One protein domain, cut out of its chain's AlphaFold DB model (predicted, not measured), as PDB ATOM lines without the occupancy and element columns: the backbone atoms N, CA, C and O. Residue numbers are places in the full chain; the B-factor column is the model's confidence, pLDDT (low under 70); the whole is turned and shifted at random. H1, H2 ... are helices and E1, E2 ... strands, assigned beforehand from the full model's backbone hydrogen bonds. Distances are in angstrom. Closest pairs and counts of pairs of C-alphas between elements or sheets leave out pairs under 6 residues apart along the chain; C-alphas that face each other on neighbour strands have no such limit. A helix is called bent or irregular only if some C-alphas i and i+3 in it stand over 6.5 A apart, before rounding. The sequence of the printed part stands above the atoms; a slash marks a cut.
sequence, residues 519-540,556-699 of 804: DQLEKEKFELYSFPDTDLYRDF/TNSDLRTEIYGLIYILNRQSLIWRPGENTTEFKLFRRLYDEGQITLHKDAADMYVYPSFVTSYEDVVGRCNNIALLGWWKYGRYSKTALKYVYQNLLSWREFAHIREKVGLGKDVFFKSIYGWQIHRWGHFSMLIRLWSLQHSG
ATOM      1  N   ASP A 519     -12.201  19.078  14.900       95.31
ATOM      2  CA  ASP A 519     -13.441  19.782  15.256       95.31
ATOM      3  C   ASP A 519     -14.540  18.811  15.721       95.31
ATOM      4  O   ASP A 519     -15.330  19.123  16.612       95.31
ATOM      5  N   GLN A 520     -14.559  17.597  15.163       94.62
ATOM      6  CA  GLN A 520     -15.465  16.534  15.590       94.62
ATOM      7  C   GLN A 520     -15.097  16.026  16.989       94.62
ATOM      8  O   GLN A 520     -15.991  15.766  17.792       94.62
ATOM      9  N   LEU A 521     -13.796  15.923  17.291       95.00
ATOM     10  CA  LEU A 521     -13.304  15.515  18.608       95.00
ATOM     11  C   LEU A 521     -13.666  16.534  19.691       95.00
ATOM     12  O   LEU A 521     -14.143  16.153  20.758       95.00
ATOM     13  N   GLU A 522     -13.490  17.826  19.402       94.94
ATOM     14  CA  GLU A 522     -13.881  18.908  20.310       94.94
ATOM     15  C   GLU A 522     -15.390  18.880  20.586       94.94
ATOM     16  O   GLU A 522     -15.827  18.941  21.738       94.94
ATOM     17  N   LYS A 523     -16.205  18.733  19.533       94.88
ATOM     18  CA  LYS A 523     -17.665  18.713  19.655       94.88
ATOM     19  C   LYS A 523     -18.167  17.558  20.526       94.88
ATOM     20  O   LYS A 523     -19.091  17.754  21.316       94.88
ATOM     21  N   GLU A 524     -17.559  16.383  20.396       94.56
ATOM     22  CA  GLU A 524     -17.896  15.194  21.189       94.56
ATOM     23  C   GLU A 524     -17.123  15.108  22.520       94.56
ATOM     24  O   GLU A 524     -17.233  14.106  23.227       94.56
ATOM     25  N   LYS A 525     -16.390  16.172  22.893       95.25
ATOM     26  CA  LYS A 525     -15.649  16.311  24.158       95.25
ATOM     27  C   LYS A 525     -14.660  15.172  24.409       95.25
ATOM     28  O   LYS A 525     -14.661  14.563  25.478       95.25
ATOM     29  N   PHE A 526     -13.838  14.874  23.409       94.81
ATOM     30  CA  PHE A 526     -12.787  13.874  23.545       94.81
ATOM     31  C   PHE A 526     -11.719  14.308  24.548       94.81
ATOM     32  O   PHE A 526     -11.306  15.467  24.569       94.81
ATOM     33  N   GLU A 527     -11.213  13.348  25.318       94.44
ATOM     34  CA  GLU A 527      -9.989  13.533  26.088       94.44
ATOM     35  C   GLU A 527      -8.796  13.447  25.132       94.44
ATOM     36  O   GLU A 527      -8.530  12.403  24.520       94.44
ATOM     37  N   LEU A 528      -8.108  14.573  24.958       93.88
ATOM     38  CA  LEU A 528      -6.974  14.693  24.056       93.88
ATOM     39  C   LEU A 528      -5.686  14.448  24.841       93.88
ATOM     40  O   LEU A 528      -5.345  15.223  25.736       93.88
ATOM     41  N   TYR A 529      -4.958  13.396  24.478       90.81
ATOM     42  CA  TYR A 529      -3.646  13.099  25.038       90.81
ATOM     43  C   TYR A 529      -2.557  13.332  24.005       90.81
ATOM     44  O   TYR A 529      -2.672  12.893  22.862       90.81
ATOM     45  N   SER A 530      -1.469  13.978  24.407       86.25
ATOM     46  CA  SER A 530      -0.229  13.990  23.632       86.25
ATOM     47  C   SER A 530       0.891  13.350  24.440       86.25
ATOM     48  O   SER A 530       0.859  13.361  25.671       86.25
ATOM     49  N   PHE A 531       1.861  12.769  23.743       75.12
ATOM     50  CA  PHE A 531       3.036  12.174  24.363       75.12
ATOM     51  C   PHE A 531       4.276  12.951  23.938       75.12
ATOM     52  O   PHE A 531       4.383  13.309  22.757       75.12
ATOM     53  N   PRO A 532       5.203  13.201  24.874       66.25
ATOM     54  CA  PRO A 532       6.445  13.859  24.544       66.25
ATOM     55  C   PRO A 532       7.295  12.907  23.704       66.25
ATOM     56  O   PRO A 532       7.244  11.680  23.830       66.25
ATOM     57  N   ASP A 533       8.061  13.484  22.789       66.00
ATOM     58  CA  ASP A 533       9.003  12.723  21.986       66.00
ATOM     59  C   ASP A 533      10.209  12.342  22.853       66.00
ATOM     60  O   ASP A 533      10.912  13.203  23.374       66.00
ATOM     61  N   THR A 534      10.443  11.039  23.009       62.34
ATOM     62  CA  THR A 534      11.466  10.476  23.899       62.34
ATOM     63  C   THR A 534      12.894  10.863  23.518       62.34
ATOM     64  O   THR A 534      13.725  11.051  24.402       62.34
ATOM     65  N   ASP A 535      13.211  10.971  22.220       60.97
ATOM     66  CA  ASP A 535      14.564  11.371  21.796       60.97
ATOM     67  C   ASP A 535      14.781  12.869  22.035       60.97
ATOM     68  O   ASP A 535      15.856  13.304  22.439       60.97
ATOM     69  N   LEU A 536      13.720  13.640  21.829       58.53
ATOM     70  CA  LEU A 536      13.672  15.085  22.000       58.53
ATOM     71  C   LEU A 536      13.759  15.484  23.478       58.53
ATOM     72  O   LEU A 536      14.480  16.420  23.824       58.53
ATOM     73  N   TYR A 537      13.081  14.733  24.347       59.28
ATOM     74  CA  TYR A 537      13.195  14.873  25.792       59.28
ATOM     75  C   TYR A 537      14.584  14.462  26.277       59.28
ATOM     76  O   TYR A 537      15.177  15.198  27.052       59.28
ATOM     77  N   ARG A 538      15.162  13.363  25.760       62.19
ATOM     78  CA  ARG A 538      16.538  12.959  26.102       62.19
ATOM     79  C   ARG A 538      17.556  14.046  25.762       62.19
ATOM     80  O   ARG A 538      18.459  14.297  26.552       62.19
ATOM     81  N   ASP A 539      17.433  14.700  24.611       60.88
ATOM     82  CA  ASP A 539      18.323  15.807  24.240       60.88
ATOM     83  C   ASP A 539      18.105  17.045  25.132       60.88
ATOM     84  O   ASP A 539      19.037  17.815  25.373       60.88
ATOM     85  N   PHE A 540      16.889  17.249  25.645       59.31
ATOM     86  CA  PHE A 540      16.602  18.304  26.616       59.31
ATOM     87  C   PHE A 540      17.188  17.974  27.997       59.31
ATOM     88  O   PHE A 540      17.895  18.807  28.561       59.31
ATOM     89  N   THR A 556       6.675  19.456  38.261       56.38
ATOM     90  CA  THR A 556       5.464  20.208  38.589       56.38
ATOM     91  C   THR A 556       4.700  20.545  37.305       56.38
ATOM     92  O   THR A 556       5.259  20.548  36.215       56.38
ATOM     93  N   ASN A 557       3.410  20.891  37.389       51.03
ATOM     94  CA  ASN A 557       2.628  21.318  36.209       51.03
ATOM     95  C   ASN A 557       3.240  22.527  35.456       51.03
ATOM     96  O   ASN A 557       2.904  22.756  34.294       51.03
ATOM     97  N   SER A 558       4.132  23.305  36.081       53.22
ATOM     98  CA  SER A 558       4.929  24.337  35.400       53.22
ATOM     99  C   SER A 558       5.966  23.763  34.433       53.22
ATOM    100  O   SER A 558       6.214  24.384  33.401       53.22
ATOM    101  N   ASP A 559       6.497  22.569  34.698       52.69
ATOM    102  CA  ASP A 559       7.478  21.892  33.843       52.69
ATOM    103  C   ASP A 559       6.842  21.355  32.563       52.69
ATOM    104  O   ASP A 559       7.480  21.367  31.518       52.69
ATOM    105  N   LEU A 560       5.540  21.046  32.595       52.03
ATOM    106  CA  LEU A 560       4.736  20.792  31.398       52.03
ATOM    107  C   LEU A 560       4.780  21.986  30.438       52.03
ATOM    108  O   LEU A 560       4.950  21.854  29.227       52.03
ATOM    109  N   ARG A 561       4.656  23.191  31.005       52.06
ATOM    110  CA  ARG A 561       4.741  24.439  30.253       52.06
ATOM    111  C   ARG A 561       6.135  24.589  29.659       52.06
ATOM    112  O   ARG A 561       6.224  24.963  28.501       52.06
ATOM    113  N   THR A 562       7.190  24.263  30.403       53.25
ATOM    114  CA  THR A 562       8.592  24.316  29.953       53.25
ATOM    115  C   THR A 562       8.902  23.279  28.873       53.25
ATOM    116  O   THR A 562       9.569  23.601  27.898       53.25
ATOM    117  N   GLU A 563       8.366  22.067  28.983       54.62
ATOM    118  CA  GLU A 563       8.522  20.982  28.014       54.62
ATOM    119  C   GLU A 563       7.770  21.289  26.714       54.62
ATOM    120  O   GLU A 563       8.273  21.052  25.616       54.62
ATOM    121  N   ILE A 564       6.602  21.929  26.818       54.28
ATOM    122  CA  ILE A 564       5.850  22.359  25.642       54.28
ATOM    123  C   ILE A 564       6.380  23.681  25.078       54.28
ATOM    124  O   ILE A 564       6.389  23.863  23.863       54.28
ATOM    125  N   TYR A 565       6.923  24.577  25.902       52.38
ATOM    126  CA  TYR A 565       7.798  25.640  25.416       52.38
ATOM    127  C   TYR A 565       9.033  25.038  24.759       52.38
ATOM    128  O   TYR A 565       9.465  25.611  23.780       52.38
ATOM    129  N   GLY A 566       9.525  23.873  25.183       57.28
ATOM    130  CA  GLY A 566      10.532  23.064  24.499       57.28
ATOM    131  C   GLY A 566      10.040  22.549  23.145       57.28
ATOM    132  O   GLY A 566      10.729  22.733  22.150       57.28
ATOM    133  N   LEU A 567       8.819  22.017  23.050       53.97
ATOM    134  CA  LEU A 567       8.186  21.651  21.776       53.97
ATOM    135  C   LEU A 567       7.999  22.867  20.870       53.97
ATOM    136  O   LEU A 567       8.357  22.797  19.709       53.97
ATOM    137  N   ILE A 568       7.500  24.000  21.364       54.69
ATOM    138  CA  ILE A 568       7.328  25.244  20.598       54.69
ATOM    139  C   ILE A 568       8.689  25.834  20.223       54.69
ATOM    140  O   ILE A 568       8.873  26.282  19.095       54.69
ATOM    141  N   TYR A 569       9.656  25.815  21.136       50.62
ATOM    142  CA  TYR A 569      11.024  26.282  20.945       50.62
ATOM    143  C   TYR A 569      11.750  25.405  19.940       50.62
ATOM    144  O   TYR A 569      12.480  25.941  19.125       50.62
ATOM    145  N   ILE A 570      11.504  24.095  19.903       50.12
ATOM    146  CA  ILE A 570      12.128  23.168  18.953       50.12
ATOM    147  C   ILE A 570      11.358  23.108  17.631       50.12
ATOM    148  O   ILE A 570      11.996  23.059  16.587       50.12
ATOM    149  N   LEU A 571      10.034  23.259  17.624       52.47
ATOM    150  CA  LEU A 571       9.252  23.560  16.417       52.47
ATOM    151  C   LEU A 571       9.695  24.906  15.809       52.47
ATOM    152  O   LEU A 571       9.703  25.053  14.589       52.47
ATOM    153  N   ASN A 572      10.143  25.859  16.636       47.62
ATOM    154  CA  ASN A 572      10.780  27.104  16.198       47.62
ATOM    155  C   ASN A 572      12.269  26.937  15.828       47.62
ATOM    156  O   ASN A 572      12.728  27.596  14.898       47.62
ATOM    157  N   ARG A 573      13.036  26.065  16.499       42.50
ATOM    158  CA  ARG A 573      14.473  25.822  16.240       42.50
ATOM    159  C   ARG A 573      14.681  24.949  15.004       42.50
ATOM    160  O   ARG A 573      15.629  25.153  14.254       42.50
ATOM    161  N   GLN A 574      13.746  24.044  14.732       47.88
ATOM    162  CA  GLN A 574      13.566  23.364  13.455       47.88
ATOM    163  C   GLN A 574      12.729  24.222  12.493       47.88
ATOM    164  O   GLN A 574      11.945  23.690  11.716       47.88
ATOM    165  N   SER A 575      12.952  25.542  12.453       42.72
ATOM    166  CA  SER A 575      12.412  26.478  11.443       42.72
ATOM    167  C   SER A 575      12.726  26.097   9.983       42.72
ATOM    168  O   SER A 575      12.251  26.734   9.045       42.72
ATOM    169  N   LEU A 576      13.504  25.032   9.779       45.75
ATOM    170  CA  LEU A 576      13.751  24.340   8.512       45.75
ATOM    171  C   LEU A 576      12.596  23.426   8.070       45.75
ATOM    172  O   LEU A 576      12.544  22.997   6.915       45.75
ATOM    173  N   ILE A 577      11.678  23.119   8.983       50.31
ATOM    174  CA  ILE A 577      10.483  22.324   8.759       50.31
ATOM    175  C   ILE A 577       9.351  23.292   8.437       50.31
ATOM    176  O   ILE A 577       9.103  24.248   9.167       50.31
ATOM    177  N   TRP A 578       8.699  23.071   7.295       48.38
ATOM    178  CA  TRP A 578       7.599  23.899   6.811       48.38
ATOM    179  C   TRP A 578       6.622  24.216   7.941       48.38
ATOM    180  O   TRP A 578       5.933  23.313   8.416       48.38
ATOM    181  N   ARG A 579       6.504  25.500   8.305       52.31
ATOM    182  CA  ARG A 579       5.314  25.978   9.004       52.31
ATOM    183  C   ARG A 579       4.136  25.637   8.085       52.31
ATOM    184  O   ARG A 579       4.070  26.198   6.983       52.31
ATOM    185  N   PRO A 580       3.220  24.717   8.443       50.31
ATOM    186  CA  PRO A 580       1.903  24.782   7.831       50.31
ATOM    187  C   PRO A 580       1.440  26.216   8.050       50.31
ATOM    188  O   PRO A 580       1.713  26.778   9.111       50.31
ATOM    189  N   GLY A 581       0.888  26.852   7.013       55.88
ATOM    190  CA  GLY A 581       0.555  28.267   7.110       55.88
ATOM    191  C   GLY A 581      -0.192  28.476   8.419       55.88
ATOM    192  O   GLY A 581      -1.208  27.824   8.619       55.88
ATOM    193  N   GLU A 582       0.305  29.337   9.309       60.81
ATOM    194  CA  GLU A 582      -0.292  29.603  10.636       60.81
ATOM    195  C   GLU A 582      -1.787  29.995  10.536       60.81
ATOM    196  O   GLU A 582      -2.519  30.074  11.518       60.81
ATOM    197  N   ASN A 583      -2.252  30.222   9.306       67.31
ATOM    198  CA  ASN A 583      -3.619  30.449   8.901       67.31
ATOM    199  C   ASN A 583      -4.474  29.212   8.590       67.31
ATOM    200  O   ASN A 583      -5.648  29.422   8.279       67.31
ATOM    201  N   THR A 584      -3.975  27.973   8.658       80.19
ATOM    202  CA  THR A 584      -4.856  26.806   8.508       80.19
ATOM    203  C   THR A 584      -5.814  26.723   9.694       80.19
ATOM    204  O   THR A 584      -5.466  27.012  10.842       80.19
ATOM    205  N   THR A 585      -7.065  26.384   9.399       84.44
ATOM    206  CA  THR A 585      -8.147  26.284  10.383       84.44
ATOM    207  C   THR A 585      -7.846  25.231  11.444       84.44
ATOM    208  O   THR A 585      -8.100  25.456  12.624       84.44
ATOM    209  N   GLU A 586      -7.209  24.136  11.037       84.44
ATOM    210  CA  GLU A 586      -6.859  22.997  11.884       84.44
ATOM    211  C   GLU A 586      -5.750  23.365  12.878       84.44
ATOM    212  O   GLU A 586      -5.815  22.983  14.043       84.44
ATOM    213  N   PHE A 587      -4.759  24.159  12.451       81.81
ATOM    214  CA  PHE A 587      -3.683  24.616  13.333       81.81
ATOM    215  C   PHE A 587      -4.188  25.627  14.367       81.81
ATOM    216  O   PHE A 587      -3.827  25.545  15.539       81.81
ATOM    217  N   LYS A 588      -5.067  26.553  13.958       87.06
ATOM    218  CA  LYS A 588      -5.717  27.497  14.882       87.06
ATOM    219  C   LYS A 588      -6.553  26.773  15.933       87.06
ATOM    220  O   LYS A 588      -6.500  27.146  17.100       87.06
ATOM    221  N   LEU A 589      -7.285  25.737  15.521       87.81
ATOM    222  CA  LEU A 589      -8.052  24.889  16.425       87.81
ATOM    223  C   LEU A 589      -7.140  24.137  17.402       87.81
ATOM    224  O   LEU A 589      -7.343  24.236  18.606       87.81
ATOM    225  N   PHE A 590      -6.106  23.455  16.900       86.94
ATOM    226  CA  PHE A 590      -5.121  22.761  17.736       86.94
ATOM    227  C   PHE A 590      -4.494  23.701  18.773       86.94
ATOM    228  O   PHE A 590      -4.469  23.383  19.959       86.94
ATOM    229  N   ARG A 591      -4.053  24.892  18.343       85.56
ATOM    230  CA  ARG A 591      -3.471  25.903  19.231       85.56
ATOM    231  C   ARG A 591      -4.463  26.388  20.286       85.56
ATOM    232  O   ARG A 591      -4.077  26.523  21.435       85.56
ATOM    233  N   ARG A 592      -5.729  26.609  19.925       92.56
ATOM    234  CA  ARG A 592      -6.765  26.994  20.892       92.56
ATOM    235  C   ARG A 592      -6.990  25.903  21.940       92.56
ATOM    236  O   ARG A 592      -6.950  26.202  23.123       92.56
ATOM    237  N   LEU A 593      -7.197  24.654  21.514       88.25
ATOM    238  CA  LEU A 593      -7.401  23.518  22.426       88.25
ATOM    239  C   LEU A 593      -6.211  23.331  23.369       88.25
ATOM    240  O   LEU A 593      -6.376  22.989  24.538       88.25
ATOM    241  N   TYR A 594      -5.012  23.584  22.851       84.19
ATOM    242  CA  TYR A 594      -3.788  23.607  23.627       84.19
ATOM    243  C   TYR A 594      -3.767  24.749  24.658       84.19
ATOM    244  O   TYR A 594      -3.580  24.495  25.845       84.19
ATOM    245  N   ASP A 595      -4.003  25.991  24.223       84.69
ATOM    246  CA  ASP A 595      -3.986  27.184  25.080       84.69
ATOM    247  C   ASP A 595      -5.069  27.115  26.179       84.69
ATOM    248  O   ASP A 595      -4.886  27.644  27.275       84.69
ATOM    249  N   GLU A 596      -6.178  26.420  25.912       91.25
ATOM    250  CA  GLU A 596      -7.261  26.144  26.864       91.25
ATOM    251  C   GLU A 596      -6.974  24.961  27.811       91.25
ATOM    252  O   GLU A 596      -7.783  24.676  28.694       91.25
ATOM    253  N   GLY A 597      -5.845  24.259  27.652       87.06
ATOM    254  CA  GLY A 597      -5.475  23.109  28.484       87.06
ATOM    255  C   GLY A 597      -6.328  21.859  28.245       87.06
ATOM    256  O   GLY A 597      -6.360  20.970  29.095       87.06
ATOM    257  N   GLN A 598      -7.024  21.771  27.106       90.06
ATOM    258  CA  GLN A 598      -7.823  20.594  26.743       90.06
ATOM    259  C   GLN A 598      -6.957  19.426  26.248       90.06
ATOM    260  O   GLN A 598      -7.406  18.282  26.239       90.06
ATOM    261  N   ILE A 599      -5.716  19.708  25.835       89.06
ATOM    262  CA  ILE A 599      -4.716  18.691  25.509       89.06
ATOM    263  C   ILE A 599      -3.901  18.413  26.767       89.06
ATOM    264  O   ILE A 599      -3.108  19.247  27.203       89.06
ATOM    265  N   THR A 600      -4.099  17.233  27.344       84.94
ATOM    266  CA  THR A 600      -3.378  16.789  28.539       84.94
ATOM    267  C   THR A 600      -2.215  15.878  28.162       84.94
ATOM    268  O   THR A 600      -2.275  15.115  27.200       84.94
ATOM    269  N   LEU A 601      -1.129  15.948  28.921       77.12
ATOM    270  CA  LEU A 601      -0.105  14.910  28.888       77.12
ATOM    271  C   LEU A 601      -0.602  13.734  29.723       77.12
ATOM    272  O   LEU A 601      -1.139  13.916  30.819       77.12
ATOM    273  N   HIS A 602      -0.485  12.525  29.177       75.44
ATOM    274  CA  HIS A 602      -0.923  11.336  29.897       75.44
ATOM    275  C   HIS A 602      -0.121  11.198  31.200       75.44
ATOM    276  O   HIS A 602       1.089  11.390  31.184       75.44
ATOM    277  N   LYS A 603      -0.765  10.857  32.324       68.94
ATOM    278  CA  LYS A 603      -0.092  10.789  33.641       68.94
ATOM    279  C   LYS A 603       1.093   9.823  33.634       68.94
ATOM    280  O   LYS A 603       2.165  10.154  34.124       68.94
ATOM    281  N   ASP A 604       0.923   8.693  32.956       64.06
ATOM    282  CA  ASP A 604       1.979   7.690  32.815       64.06
ATOM    283  C   ASP A 604       3.091   8.130  31.848       64.06
ATOM    284  O   ASP A 604       4.093   7.437  31.737       64.06
ATOM    285  N   ALA A 605       2.960   9.259  31.135       61.06
ATOM    286  CA  ALA A 605       4.049   9.795  30.314       61.06
ATOM    287  C   ALA A 605       5.254  10.219  31.174       61.06
ATOM    288  O   ALA A 605       6.382  10.134  30.699       61.06
ATOM    289  N   ALA A 606       5.027  10.605  32.436       53.66
ATOM    290  CA  ALA A 606       6.101  10.867  33.394       53.66
ATOM    291  C   ALA A 606       6.804   9.566  33.836       53.66
ATOM    292  O   ALA A 606       8.031   9.502  33.860       53.66
ATOM    293  N   ASP A 607       6.041   8.496  34.090       53.06
ATOM    294  CA  ASP A 607       6.582   7.182  34.487       53.06
ATOM    295  C   ASP A 607       7.163   6.377  33.299       53.06
ATOM    296  O   ASP A 607       7.968   5.459  33.482       53.06
ATOM    297  N   MET A 608       6.817   6.747  32.058       53.03
ATOM    298  CA  MET A 608       7.332   6.163  30.808       53.03
ATOM    299  C   MET A 608       8.845   6.344  30.610       53.03
ATOM    300  O   MET A 608       9.421   5.688  29.742       53.03
ATOM    301  N   TYR A 609       9.499   7.200  31.398       51.12
ATOM    302  CA  TYR A 609      10.932   7.488  31.302       51.12
ATOM    303  C   TYR A 609      11.826   6.295  31.689       51.12
ATOM    304  O   TYR A 609      12.958   6.187  31.217       51.12
ATOM    305  N   VAL A 610      11.329   5.372  32.524       52.88
ATOM    306  CA  VAL A 610      12.196   4.403  33.223       52.88
ATOM    307  C   VAL A 610      12.260   3.025  32.545       52.88
ATOM    308  O   VAL A 610      13.239   2.304  32.740       52.88
ATOM    309  N   TYR A 611      11.290   2.642  31.699       53.19
ATOM    310  CA  TYR A 611      11.237   1.277  31.149       53.19
ATOM    311  C   TYR A 611      10.916   1.178  29.642       53.19
ATOM    312  O   TYR A 611       9.992   1.821  29.156       53.19
ATOM    313  N   PRO A 612      11.584   0.270  28.888       52.38
ATOM    314  CA  PRO A 612      11.315   0.001  27.466       52.38
ATOM    315  C   PRO A 612       9.919  -0.561  27.134       52.38
ATOM    316  O   PRO A 612       9.645  -0.863  25.969       52.38
ATOM    317  N   SER A 613       9.034  -0.732  28.118       56.91
ATOM    318  CA  SER A 613       7.661  -1.229  27.968       56.91
ATOM    319  C   SER A 613       6.689  -0.166  27.431       56.91
ATOM    320  O   SER A 613       5.507  -0.189  27.740       56.91
ATOM    321  N   PHE A 614       7.165   0.737  26.568       57.41
ATOM    322  CA  PHE A 614       6.398   1.822  25.935       57.41
ATOM    323  C   PHE A 614       5.106   1.385  25.236       57.41
ATOM    324  O   PHE A 614       4.231   2.204  24.995       57.41
ATOM    325  N   VAL A 615       4.990   0.119  24.840       60.84
ATOM    326  CA  VAL A 615       3.847  -0.363  24.055       60.84
ATOM    327  C   VAL A 615       2.613  -0.583  24.936       60.84
ATOM    328  O   VAL A 615       1.505  -0.287  24.499       60.84
ATOM    329  N   THR A 616       2.796  -1.017  26.187       61.84
ATOM    330  CA  THR A 616       1.678  -1.405  27.059       61.84
ATOM    331  C   THR A 616       0.890  -0.200  27.563       61.84
ATOM    332  O   THR A 616      -0.329  -0.261  27.643       61.84
ATOM    333  N   SER A 617       1.545   0.938  27.808       67.50
ATOM    334  CA  SER A 617       0.860   2.149  28.280       67.50
ATOM    335  C   SER A 617      -0.068   2.757  27.223       67.50
ATOM    336  O   SER A 617      -1.183   3.163  27.533       67.50
ATOM    337  N   TYR A 618       0.335   2.772  25.948       72.25
ATOM    338  CA  TYR A 618      -0.547   3.205  24.856       72.25
ATOM    339  C   TYR A 618      -1.733   2.258  24.677       72.25
ATOM    340  O   TYR A 618      -2.853   2.703  24.412       72.25
ATOM    341  N   GLU A 619      -1.488   0.956  24.813       74.50
ATOM    342  CA  GLU A 619      -2.523  -0.072  24.745       74.50
ATOM    343  C   GLU A 619      -3.524   0.069  25.893       74.50
ATOM    344  O   GLU A 619      -4.721  -0.046  25.647       74.50
ATOM    345  N   ASP A 620      -3.081   0.424  27.099       79.94
ATOM    346  CA  ASP A 620      -3.963   0.641  28.248       79.94
ATOM    347  C   ASP A 620      -4.856   1.878  28.078       79.94
ATOM    348  O   ASP A 620      -6.045   1.848  28.414       79.94
ATOM    349  N   VAL A 621      -4.318   2.959  27.503       81.69
ATOM    350  CA  VAL A 621      -5.080   4.190  27.234       81.69
ATOM    351  C   VAL A 621      -6.109   3.967  26.132       81.69
ATOM    352  O   VAL A 621      -7.291   4.269  26.306       81.69
ATOM    353  N   VAL A 622      -5.690   3.398  24.998       82.38
ATOM    354  CA  VAL A 622      -6.598   3.162  23.864       82.38
ATOM    355  C   VAL A 622      -7.541   1.990  24.129       82.38
ATOM    356  O   VAL A 622      -8.683   2.011  23.670       82.38
ATOM    357  N   GLY A 623      -7.112   1.006  24.917       81.69
ATOM    358  CA  GLY A 623      -7.886  -0.174  25.295       81.69
ATOM    359  C   GLY A 623      -9.185   0.171  26.018       81.69
ATOM    360  O   GLY A 623     -10.179  -0.536  25.867       81.69
ATOM    361  N   ARG A 624      -9.227   1.307  26.729       86.25
ATOM    362  CA  ARG A 624     -10.458   1.818  27.355       86.25
ATOM    363  C   ARG A 624     -11.441   2.420  26.349       86.25
ATOM    364  O   ARG A 624     -12.635   2.411  26.615       86.25
ATOM    365  N   CYS A 625     -10.959   2.934  25.214       89.81
ATOM    366  CA  CYS A 625     -11.735   3.505  24.104       89.81
ATOM    367  C   CYS A 625     -12.936   4.394  24.500       89.81
ATOM    368  O   CYS A 625     -14.010   4.318  23.896       89.81
ATOM    369  N   ASN A 626     -12.762   5.236  25.520       89.94
ATOM    370  CA  ASN A 626     -13.812   6.096  26.071       89.94
ATOM    371  C   ASN A 626     -13.683   7.532  25.546       89.94
ATOM    372  O   ASN A 626     -13.376   8.437  26.311       89.94
ATOM    373  N   ASN A 627     -13.901   7.734  24.242       93.69
ATOM    374  CA  ASN A 627     -13.747   9.036  23.576       93.69
ATOM    375  C   ASN A 627     -12.372   9.666  23.840       93.69
ATOM    376  O   ASN A 627     -12.245  10.799  24.295       93.69
ATOM    377  N   ILE A 628     -11.333   8.892  23.546       94.12
ATOM    378  CA  ILE A 628      -9.945   9.293  23.746       94.12
ATOM    379  C   ILE A 628      -9.316   9.559  22.382       94.12
ATOM    380  O   ILE A 628      -9.539   8.791  21.445       94.12
ATOM    381  N   ALA A 629      -8.518  10.615  22.242       94.75
ATOM    382  CA  ALA A 629      -7.699  10.822  21.054       94.75
ATOM    383  C   ALA A 629      -6.237  11.067  21.418       94.75
ATOM    384  O   ALA A 629      -5.918  11.875  22.282       94.75
ATOM    385  N   LEU A 630      -5.348  10.360  20.727       92.31
ATOM    386  CA  LEU A 630      -3.906  10.442  20.902       92.31
ATOM    387  C   LEU A 630      -3.291  11.286  19.792       92.31
ATOM    388  O   LEU A 630      -3.363  10.905  18.627       92.31
ATOM    389  N   LEU A 631      -2.660  12.402  20.139       91.81
ATOM    390  CA  LEU A 631      -1.963  13.294  19.219       91.81
ATOM    391  C   LEU A 631      -0.469  12.969  19.188       91.81
ATOM    392  O   LEU A 631       0.179  12.876  20.233       91.81
ATOM    393  N   GLY A 632       0.084  12.818  17.986       89.38
ATOM    394  CA  GLY A 632       1.473  12.418  17.804       89.38
ATOM    395  C   GLY A 632       1.930  12.400  16.346       89.38
ATOM    396  O   GLY A 632       1.157  12.602  15.405       89.38
ATOM    397  N   TRP A 633       3.216  12.125  16.151       86.44
ATOM    398  CA  TRP A 633       3.809  11.923  14.831       86.44
ATOM    399  C   TRP A 633       3.388  10.576  14.229       86.44
ATOM    400  O   TRP A 633       3.405   9.536  14.896       86.44
ATOM    401  N   TRP A 634       3.002  10.574  12.951       86.19
ATOM    402  CA  TRP A 634       2.548   9.367  12.262       86.19
ATOM    403  C   TRP A 634       3.675   8.351  12.041       86.19
ATOM    404  O   TRP A 634       3.471   7.155  12.244       86.19
ATOM    405  N   LYS A 635       4.864   8.793  11.630       79.06
ATOM    406  CA  LYS A 635       6.036   7.979  11.278       79.06
ATOM    407  C   LYS A 635       7.310   8.615  11.822       79.06
ATOM    408  O   LYS A 635       8.062   9.256  11.091       79.06
ATOM    409  N   TYR A 636       7.633   8.299  13.063       59.88
ATOM    410  CA  TYR A 636       8.885   8.768  13.624       59.88
ATOM    411  C   TYR A 636      10.066   7.867  13.242       59.88
ATOM    412  O   TYR A 636      10.280   6.795  13.814       59.88
ATOM    413  N   GLY A 637      10.844   8.307  12.248       57.75
ATOM    414  CA  GLY A 637      12.112   7.686  11.865       57.75
ATOM    415  C   GLY A 637      12.030   6.171  11.620       57.75
ATOM    416  O   GLY A 637      10.970   5.585  11.411       57.75
ATOM    417  N   ARG A 638      13.182   5.496  11.602       52.75
ATOM    418  CA  ARG A 638      13.243   4.036  11.405       52.75
ATOM    419  C   ARG A 638      13.110   3.233  12.707       52.75
ATOM    420  O   ARG A 638      13.085   2.008  12.626       52.75
ATOM    421  N   TYR A 639      13.062   3.899  13.866       50.97
ATOM    422  CA  TYR A 639      13.343   3.265  15.162       50.97
ATOM    423  C   TYR A 639      12.377   3.601  16.305       50.97
ATOM    424  O   TYR A 639      12.445   2.932  17.333       50.97
ATOM    425  N   SER A 640      11.448   4.547  16.159       54.41
ATOM    426  CA  SER A 640      10.496   4.820  17.239       54.41
ATOM    427  C   SER A 640       9.310   3.858  17.176       54.41
ATOM    428  O   SER A 640       8.536   3.826  16.215       54.41
ATOM    429  N   LYS A 641       9.151   3.087  18.254       54.12
ATOM    430  CA  LYS A 641       7.909   2.371  18.579       54.12
ATOM    431  C   LYS A 641       6.806   3.318  19.091       54.12
ATOM    432  O   LYS A 641       5.685   2.869  19.277       54.12
ATOM    433  N   THR A 642       7.110   4.603  19.293       55.31
ATOM    434  CA  THR A 642       6.181   5.638  19.787       55.31
ATOM    435  C   THR A 642       5.383   6.323  18.668       55.31
ATOM    436  O   THR A 642       4.474   7.102  18.938       55.31
ATOM    437  N   ALA A 643       5.662   6.014  17.396       70.94
ATOM    438  CA  ALA A 643       4.903   6.549  16.270       70.94
ATOM    439  C   ALA A 643       3.439   6.065  16.289       70.94
ATOM    440  O   ALA A 643       3.179   4.864  16.425       70.94
ATOM    441  N   LEU A 644       2.481   6.965  16.027       83.75
ATOM    442  CA  LEU A 644       1.046   6.636  15.969       83.75
ATOM    443  C   LEU A 644       0.749   5.475  15.017       83.75
ATOM    444  O   LEU A 644      -0.155   4.678  15.259       83.75
ATOM    445  N   LYS A 645       1.525   5.341  13.935       86.94
ATOM    446  CA  LYS A 645       1.394   4.221  13.004       86.94
ATOM    447  C   LYS A 645       1.659   2.873  13.666       86.94
ATOM    448  O   LYS A 645       0.982   1.914  13.310       86.94
ATOM    449  N   TYR A 646       2.635   2.778  14.567       84.12
ATOM    450  CA  TYR A 646       2.942   1.527  15.257       84.12
ATOM    451  C   TYR A 646       1.802   1.146  16.205       84.12
ATOM    452  O   TYR A 646       1.279   0.040  16.101       84.12
ATOM    453  N   VAL A 647       1.330   2.104  17.011       84.12
ATOM    454  CA  VAL A 647       0.156   1.939  17.888       84.12
ATOM    455  C   VAL A 647      -1.065   1.503  17.077       84.12
ATOM    456  O   VAL A 647      -1.687   0.487  17.374       84.12
ATOM    457  N   TYR A 648      -1.358   2.198  15.975       89.31
ATOM    458  CA  TYR A 648      -2.457   1.846  15.079       89.31
ATOM    459  C   TYR A 648      -2.307   0.438  14.486       89.31
ATOM    460  O   TYR A 648      -3.261  -0.333  14.463       89.31
ATOM    461  N   GLN A 649      -1.111   0.065  14.021       88.12
ATOM    462  CA  GLN A 649      -0.857  -1.266  13.464       88.12
ATOM    463  C   GLN A 649      -0.973  -2.381  14.515       88.12
ATOM    464  O   GLN A 649      -1.478  -3.459  14.188       88.12
ATOM    465  N   ASN A 650      -0.563  -2.132  15.758       84.69
ATOM    466  CA  ASN A 650      -0.724  -3.079  16.861       84.69
ATOM    467  C   ASN A 650      -2.200  -3.250  17.229       84.69
ATOM    468  O   ASN A 650      -2.707  -4.369  17.175       84.69
ATOM    469  N   LEU A 651      -2.930  -2.152  17.437       85.44
ATOM    470  CA  LEU A 651      -4.376  -2.180  17.691       85.44
ATOM    471  C   LEU A 651      -5.143  -2.917  16.587       85.44
ATOM    472  O   LEU A 651      -6.081  -3.664  16.854       85.44
ATOM    473  N   LEU A 652      -4.724  -2.746  15.329       84.62
ATOM    474  CA  LEU A 652      -5.316  -3.466  14.211       84.62
ATOM    475  C   LEU A 652      -4.921  -4.944  14.156       84.62
ATOM    476  O   LEU A 652      -5.708  -5.725  13.635       84.62
ATOM    477  N   SER A 653      -3.737  -5.353  14.606       85.88
ATOM    478  CA  SER A 653      -3.260  -6.736  14.436       85.88
ATOM    479  C   SER A 653      -3.670  -7.677  15.570       85.88
ATOM    480  O   SER A 653      -3.787  -8.881  15.338       85.88
ATOM    481  N   TRP A 654      -3.952  -7.157  16.761       82.69
ATOM    482  CA  TRP A 654      -4.220  -7.970  17.944       82.69
ATOM    483  C   TRP A 654      -5.673  -8.447  17.991       82.69
ATOM    484  O   TRP A 654      -6.622  -7.688  17.793       82.69
ATOM    485  N   ARG A 655      -5.855  -9.744  18.265       85.06
ATOM    486  CA  ARG A 655      -7.177 -10.389  18.287       85.06
ATOM    487  C   ARG A 655      -8.046  -9.899  19.447       85.06
ATOM    488  O   ARG A 655      -9.260  -9.812  19.291       85.06
ATOM    489  N   GLU A 656      -7.427  -9.554  20.571       84.75
ATOM    490  CA  GLU A 656      -8.107  -9.087  21.786       84.75
ATOM    491  C   GLU A 656      -8.804  -7.733  21.568       84.75
ATOM    492  O   GLU A 656      -9.905  -7.506  22.070       84.75
ATOM    493  N   PHE A 657      -8.258  -6.889  20.685       84.25
ATOM    494  CA  PHE A 657      -8.819  -5.584  20.329       84.25
ATOM    495  C   PHE A 657      -9.772  -5.614  19.125       84.25
ATOM    496  O   PHE A 657     -10.126  -4.565  18.584       84.25
ATOM    497  N   ALA A 658     -10.256  -6.792  18.706       85.56
ATOM    498  CA  ALA A 658     -11.197  -6.902  17.585       85.56
ATOM    499  C   ALA A 658     -12.456  -6.032  17.772       85.56
ATOM    500  O   ALA A 658     -12.953  -5.461  16.806       85.56
ATOM    501  N   HIS A 659     -12.922  -5.878  19.014       85.31
ATOM    502  CA  HIS A 659     -14.072  -5.046  19.378       85.31
ATOM    503  C   HIS A 659     -13.786  -3.529  19.347       85.31
ATOM    504  O   HIS A 659     -14.714  -2.724  19.262       85.31
ATOM    505  N   ILE A 660     -12.511  -3.132  19.413       87.75
ATOM    506  CA  ILE A 660     -12.058  -1.734  19.354       87.75
ATOM    507  C   ILE A 660     -11.703  -1.340  17.918       87.75
ATOM    508  O   ILE A 660     -11.801  -0.173  17.553       87.75
ATOM    509  N   ARG A 661     -11.353  -2.308  17.063       88.69
ATOM    510  CA  ARG A 661     -10.940  -2.077  15.672       88.69
ATOM    511  C   ARG A 661     -11.896  -1.169  14.888       88.69
ATOM    512  O   ARG A 661     -11.438  -0.368  14.085       88.69
ATOM    513  N   GLU A 662     -13.199  -1.288  15.123       86.50
ATOM    514  CA  GLU A 662     -14.225  -0.473  14.451       86.50
ATOM    515  C   GLU A 662     -14.398   0.930  15.058       86.50
ATOM    516  O   GLU A 662     -15.028   1.787  14.450       86.50
ATOM    517  N   LYS A 663     -13.853   1.166  16.252       91.75
ATOM    518  CA  LYS A 663     -13.926   2.434  16.995       91.75
ATOM    519  C   LYS A 663     -12.657   3.274  16.861       91.75
ATOM    520  O   LYS A 663     -12.671   4.463  17.166       91.75
ATOM    521  N   VAL A 664     -11.552   2.657  16.447       93.38
ATOM    522  CA  VAL A 664     -10.287   3.351  16.205       93.38
ATOM    523  C   VAL A 664     -10.293   3.928  14.800       93.38
ATOM    524  O   VAL A 664     -10.524   3.215  13.822       93.38
ATOM    525  N   GLY A 665      -9.914   5.192  14.667       92.81
ATOM    526  CA  GLY A 665      -9.477   5.683  13.373       92.81
ATOM    527  C   GLY A 665      -8.501   6.831  13.427       92.81
ATOM    528  O   GLY A 665      -8.247   7.449  14.460       92.81
ATOM    529  N   LEU A 666      -7.893   7.021  12.265       93.75
ATOM    530  CA  LEU A 666      -6.823   7.966  12.030       93.75
ATOM    531  C   LEU A 666      -7.412   9.287  11.543       93.75
ATOM    532  O   LEU A 666      -8.107   9.311  10.521       93.75
ATOM    533  N   GLY A 667      -7.070  10.366  12.238       93.69
ATOM    534  CA  GLY A 667      -7.378  11.720  11.819       93.69
ATOM    535  C   GLY A 667      -6.800  12.028  10.438       93.69
ATOM    536  O   GLY A 667      -5.720  11.574  10.056       93.69
ATOM    537  N   LYS A 668      -7.542  12.806   9.656       93.44
ATOM    538  CA  LYS A 668      -7.106  13.357   8.368       93.44
ATOM    539  C   LYS A 668      -6.451  14.721   8.517       93.44
ATOM    540  O   LYS A 668      -5.766  15.156   7.589       93.44
ATOM    541  N   ASP A 669      -6.645  15.373   9.658       92.12
ATOM    542  CA  ASP A 669      -6.025  16.660   9.933       92.12
ATOM    543  C   ASP A 669      -4.528  16.488  10.170       92.12
ATOM    544  O   ASP A 669      -4.072  15.603  10.898       92.12
ATOM    545  N   VAL A 670      -3.761  17.350   9.509       88.56
ATOM    546  CA  VAL A 670      -2.306  17.387   9.602       88.56
ATOM    547  C   VAL A 670      -1.923  18.709  10.245       88.56
ATOM    548  O   VAL A 670      -1.969  19.753   9.592       88.56
ATOM    549  N   PHE A 671      -1.548  18.651  11.519       84.56
ATOM    550  CA  PHE A 671      -1.212  19.830  12.320       84.56
ATOM    551  C   PHE A 671       0.192  20.334  12.016       84.56
ATOM    552  O   PHE A 671       0.403  21.535  11.903       84.56
ATOM    553  N   PHE A 672       1.132  19.405  11.831       82.50
ATOM    554  CA  PHE A 672       2.520  19.684  11.483       82.50
ATOM    555  C   PHE A 672       2.989  18.701  10.420       82.50
ATOM    556  O   PHE A 672       2.525  17.563  10.368       82.50
ATOM    557  N   LYS A 673       3.920  19.127   9.565       79.06
ATOM    558  CA  LYS A 673       4.580  18.245   8.598       79.06
ATOM    559  C   LYS A 673       6.070  18.289   8.836       79.06
ATOM    560  O   LYS A 673       6.677  19.308   8.548       79.06
ATOM    561  N   SER A 674       6.645  17.189   9.296       71.38
ATOM    562  CA  SER A 674       8.089  17.022   9.338       71.38
ATOM    563  C   SER A 674       8.560  16.496   7.990       71.38
ATOM    564  O   SER A 674       7.959  15.599   7.392       71.38
ATOM    565  N   ILE A 675       9.617  17.100   7.464       67.81
ATOM    566  CA  ILE A 675      10.229  16.667   6.215       67.81
ATOM    567  C   ILE A 675      11.580  16.072   6.565       67.81
ATOM    568  O   ILE A 675      12.515  16.789   6.909       67.81
ATOM    569  N   TYR A 676      11.693  14.757   6.417       67.31
ATOM    570  CA  TYR A 676      12.965  14.071   6.550       67.31
ATOM    571  C   TYR A 676      13.668  14.066   5.198       67.31
ATOM    572  O   TYR A 676      13.096  13.689   4.167       67.31
ATOM    573  N   GLY A 677      14.921  14.503   5.192       71.50
ATOM    574  CA  GLY A 677      15.646  14.765   3.963       71.50
ATOM    575  C   GLY A 677      17.151  14.871   4.140       71.50
ATOM    576  O   GLY A 677      17.681  14.733   5.238       71.50
ATOM    577  N   TRP A 678      17.843  15.105   3.031       74.12
ATOM    578  CA  TRP A 678      19.278  15.369   3.023       74.12
ATOM    579  C   TRP A 678      19.518  16.867   3.073       74.12
ATOM    580  O   TRP A 678      19.036  17.579   2.197       74.12
ATOM    581  N   GLN A 679      20.293  17.343   4.040       67.69
ATOM    582  CA  GLN A 679      20.733  18.731   4.068       67.69
ATOM    583  C   GLN A 679      22.061  18.860   3.316       67.69
ATOM    584  O   GLN A 679      23.062  18.241   3.673       67.69
ATOM    585  N   ILE A 680      22.076  19.656   2.252       73.69
ATOM    586  CA  ILE A 680      23.284  19.985   1.501       73.69
ATOM    587  C   ILE A 680      23.765  21.355   1.957       73.69
ATOM    588  O   ILE A 680      23.158  22.375   1.634       73.69
ATOM    589  N   HIS A 681      24.871  21.380   2.695       72.25
ATOM    590  CA  HIS A 681      25.532  22.621   3.090       72.25
ATOM    591  C   HIS A 681      26.346  23.213   1.931       72.25
ATOM    592  O   HIS A 681      26.881  22.481   1.095       72.25
ATOM    593  N   ARG A 682      26.502  24.545   1.922       69.06
ATOM    594  CA  ARG A 682      27.258  25.298   0.898       69.06
ATOM    595  C   ARG A 682      26.686  25.138  -0.514       69.06
ATOM    596  O   ARG A 682      27.432  25.081  -1.496       69.06
ATOM    597  N   TRP A 683      25.363  25.072  -0.618       62.31
ATOM    598  CA  TRP A 683      24.688  25.132  -1.904       62.31
ATOM    599  C   TRP A 683      25.064  26.429  -2.632       62.31
ATOM    600  O   TRP A 683      25.137  27.494  -2.022       62.31
ATOM    601  N   GLY A 684      25.380  26.329  -3.923       59.75
ATOM    602  CA  GLY A 684      25.884  27.447  -4.729       59.75
ATOM    603  C   GLY A 684      27.405  27.654  -4.689       59.75
ATOM    604  O   GLY A 684      27.936  28.367  -5.536       59.75
ATOM    605  N   HIS A 685      28.142  26.996  -3.785       72.69
ATOM    606  CA  HIS A 685      29.603  27.000  -3.857       72.69
ATOM    607  C   HIS A 685      30.076  26.149  -5.049       72.69
ATOM    608  O   HIS A 685      29.618  25.019  -5.233       72.69
ATOM    609  N   PHE A 686      31.025  26.656  -5.843       57.25
ATOM    610  CA  PHE A 686      31.496  26.008  -7.080       57.25
ATOM    611  C   PHE A 686      31.956  24.554  -6.872       57.25
ATOM    612  O   PHE A 686      31.671  23.678  -7.686       57.25
ATOM    613  N   SER A 687      32.578  24.258  -5.726       68.50
ATOM    614  CA  SER A 687      32.990  22.891  -5.376       68.50
ATOM    615  C   SER A 687      31.824  21.900  -5.249       68.50
ATOM    616  O   SER A 687      32.014  20.718  -5.527       68.50
ATOM    617  N   MET A 688      30.625  22.345  -4.857       71.44
ATOM    618  CA  MET A 688      29.437  21.485  -4.807       71.44
ATOM    619  C   MET A 688      28.902  21.179  -6.205       71.44
ATOM    620  O   MET A 688      28.531  20.036  -6.468       71.44
ATOM    621  N   LEU A 689      28.921  22.156  -7.116       68.56
ATOM    622  CA  LEU A 689      28.523  21.943  -8.510       68.56
ATOM    623  C   LEU A 689      29.470  20.970  -9.216       68.56
ATOM    624  O   LEU A 689      28.996  20.052  -9.882       68.56
ATOM    625  N   ILE A 690      30.785  21.096  -8.997       70.62
ATOM    626  CA  ILE A 690      31.763  20.121  -9.505       70.62
ATOM    627  C   ILE A 690      31.467  18.728  -8.952       70.62
ATOM    628  O   ILE A 690      31.403  17.777  -9.718       70.62
ATOM    629  N   ARG A 691      31.243  18.588  -7.639       76.62
ATOM    630  CA  ARG A 691      30.957  17.281  -7.021       76.62
ATOM    631  C   ARG A 691      29.689  16.638  -7.578       76.62
ATOM    632  O   ARG A 691      29.709  15.445  -7.863       76.62
ATOM    633  N   LEU A 692      28.613  17.405  -7.765       72.38
ATOM    634  CA  LEU A 692      27.374  16.910  -8.373       72.38
ATOM    635  C   LEU A 692      27.583  16.516  -9.841       72.38
ATOM    636  O   LEU A 692      27.134  15.449 -10.258       72.38
ATOM    637  N   TRP A 693      28.320  17.330 -10.598       74.06
ATOM    638  CA  TRP A 693      28.670  17.038 -11.986       74.06
ATOM    639  C   TRP A 693      29.527  15.770 -12.105       74.06
ATOM    640  O   TRP A 693      29.233  14.899 -12.926       74.06
ATOM    641  N   SER A 694      30.524  15.601 -11.233       75.69
ATOM    642  CA  SER A 694      31.334  14.384 -11.144       75.69
ATOM    643  C   SER A 694      30.493  13.169 -10.746       75.69
ATOM    644  O   SER A 694      30.664  12.101 -11.326       75.69
ATOM    645  N   LEU A 695      29.539  13.314  -9.819       74.50
ATOM    646  CA  LEU A 695      28.643  12.225  -9.417       74.50
ATOM    647  C   LEU A 695      27.747  11.768 -10.580       74.50
ATOM    648  O   LEU A 695      27.554  10.567 -10.773       74.50
ATOM    649  N   GLN A 696      27.273  12.709 -11.401       76.56
ATOM    650  CA  GLN A 696      26.508  12.421 -12.614       76.56
ATOM    651  C   GLN A 696      27.340  11.661 -13.660       76.56
ATOM    652  O   GLN A 696      26.858  10.680 -14.222       76.56
ATOM    653  N   HIS A 697      28.589  12.073 -13.894       76.44
ATOM    654  CA  HIS A 697      29.454  11.475 -14.922       76.44
ATOM    655  C   HIS A 697      30.156  10.189 -14.467       76.44
ATOM    656  O   HIS A 697      30.534   9.373 -15.300       76.44
ATOM    657  N   SER A 698      30.282   9.963 -13.159       83.00
ATOM    658  CA  SER A 698      30.909   8.757 -12.593       83.00
ATOM    659  C   SER A 698      30.119   7.459 -12.813       83.00
ATOM    660  O   SER A 698      30.583   6.388 -12.436       83.00
ATOM    661  N   GLY A 699      28.890   7.533 -13.338       80.62
ATOM    662  CA  GLY A 699      27.979   6.386 -13.426       80.62
ATOM    663  C   GLY A 699      27.323   5.996 -12.093       80.62
ATOM    664  O   GLY A 699      26.329   5.268 -12.103       80.62
TER     665      GLY A 699
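Overview. This is residues 519 to 540 and 556 to 699 of the 804 residues of an uncharacterized protein of Folsomia candida (UniProt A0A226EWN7). A small sheet of three parallel strands, E2, E1 and E3, lies in the middle of the body, with H3 and H4 to one side of it and H6, H7 and H8 to the other. From this body E5 leads away as a bent strand toward the last helix, H9, and residues 681 to 687 and 689 to 699 stick out free. The printed part has 166 residues with nine named helices and five named strands, in the order H1, E1, H2, H3, H4, E2, H5, H6, E3, H7, H8, E4, E5, H9, and its class is mixed, helices and strands. The whole is loose, with a radius of gyration of the C-alphas of 19.7 A, and elongated, spanning 59 by 37 by 34 A.

Arrangement. The printed part begins with H1, residues 519 to 523, then E1, residues 527 to 530, and H2, residues 534 to 540. After the cut, H3, residues 557 to 573, is close to H2 but not clearly touching and about perpendicular to it, at 89 degrees; their closest C-alphas, those of Phe 540 and Gly 566, are 8.0 A apart. H4, residues 585 to 595, is apart from H3. It is close to H1 but not clearly touching, with the C-alphas of Asp 519 and Leu 589 closest at 7.5 A. E2, residues 599 to 601, is the parallel neighbour of E1, at 56 degrees; N 600 and O 528 are within hydrogen-bond range at 2.9 A. H5, residues 604 to 607, and H6, residues 614 to 623, are close but not clearly touching, with the C-alphas of Asp 604 and Ser 617 closest at 7.2 A. E3, residues 628 to 633, is the other parallel neighbour of E1, at 21 degrees, with N 529 and O 629 at 2.8 A and N 629 and O 527 at 2.9 A. E2, H5, H6 and E3 make a split strand-helix-strand unit, two strands of one sheet with helices between them along the chain and E1 between them in the sheet, and its crossover is right-handed. H7, residues 644 to 653, touches H6 at a steep tilt of 67 degrees, the same way, with the C-alphas of Tyr 618 and Val 647 closest at 7.1 A. H4 only grazes the sheet with residues 590 to 594, H6 with 618 to 622 and H7 with 644 to 647. H8, residues 656 to 659, is irregular, its C-alphas 656 and 659 being 7.6 A apart. E4, residues 664 to 666, and E5, residues 672 to 680, pair with no named strand; E4 is near H7 and near E3. E5 bends by 58 degrees at residue 677, and H9, residues 686 to 697, touches no helix. Every O i to N i+4 pair is within hydrogen-bond range in H1, H2, H4, H7 and H9, against 12 of 13 in H3 and 5 of 6 in H6; H5 and H8 are too short for such a pair.

Along the chain. H1 begins at C-alpha 519, (-13.441, 19.782, 15.256). H3 is 23.7 A long from first to last C-alpha, E5 23.0 A, E3 and H9 16.6 A each, and H4 15.3 A. E3 begins at C-alpha 628, (-9.945, 9.293, 23.746), and H9 ends at C-alpha 697, (29.454, 11.475, -14.922).

Size, cuts and confidence. The two C-alphas farthest apart, those of His 659 and Phe 686, are 61.2 A from each other. Residues 541 to 555 are not printed, and C-alphas 540 and 556 are 16.5 A apart across the cut. The link from H3 to H4 is long, with 11 residues. The mean pLDDT of the printed part is 73.4, and 68 residues are under 70, among them residues 532 to 540, 556 to 583 and 603 to 617.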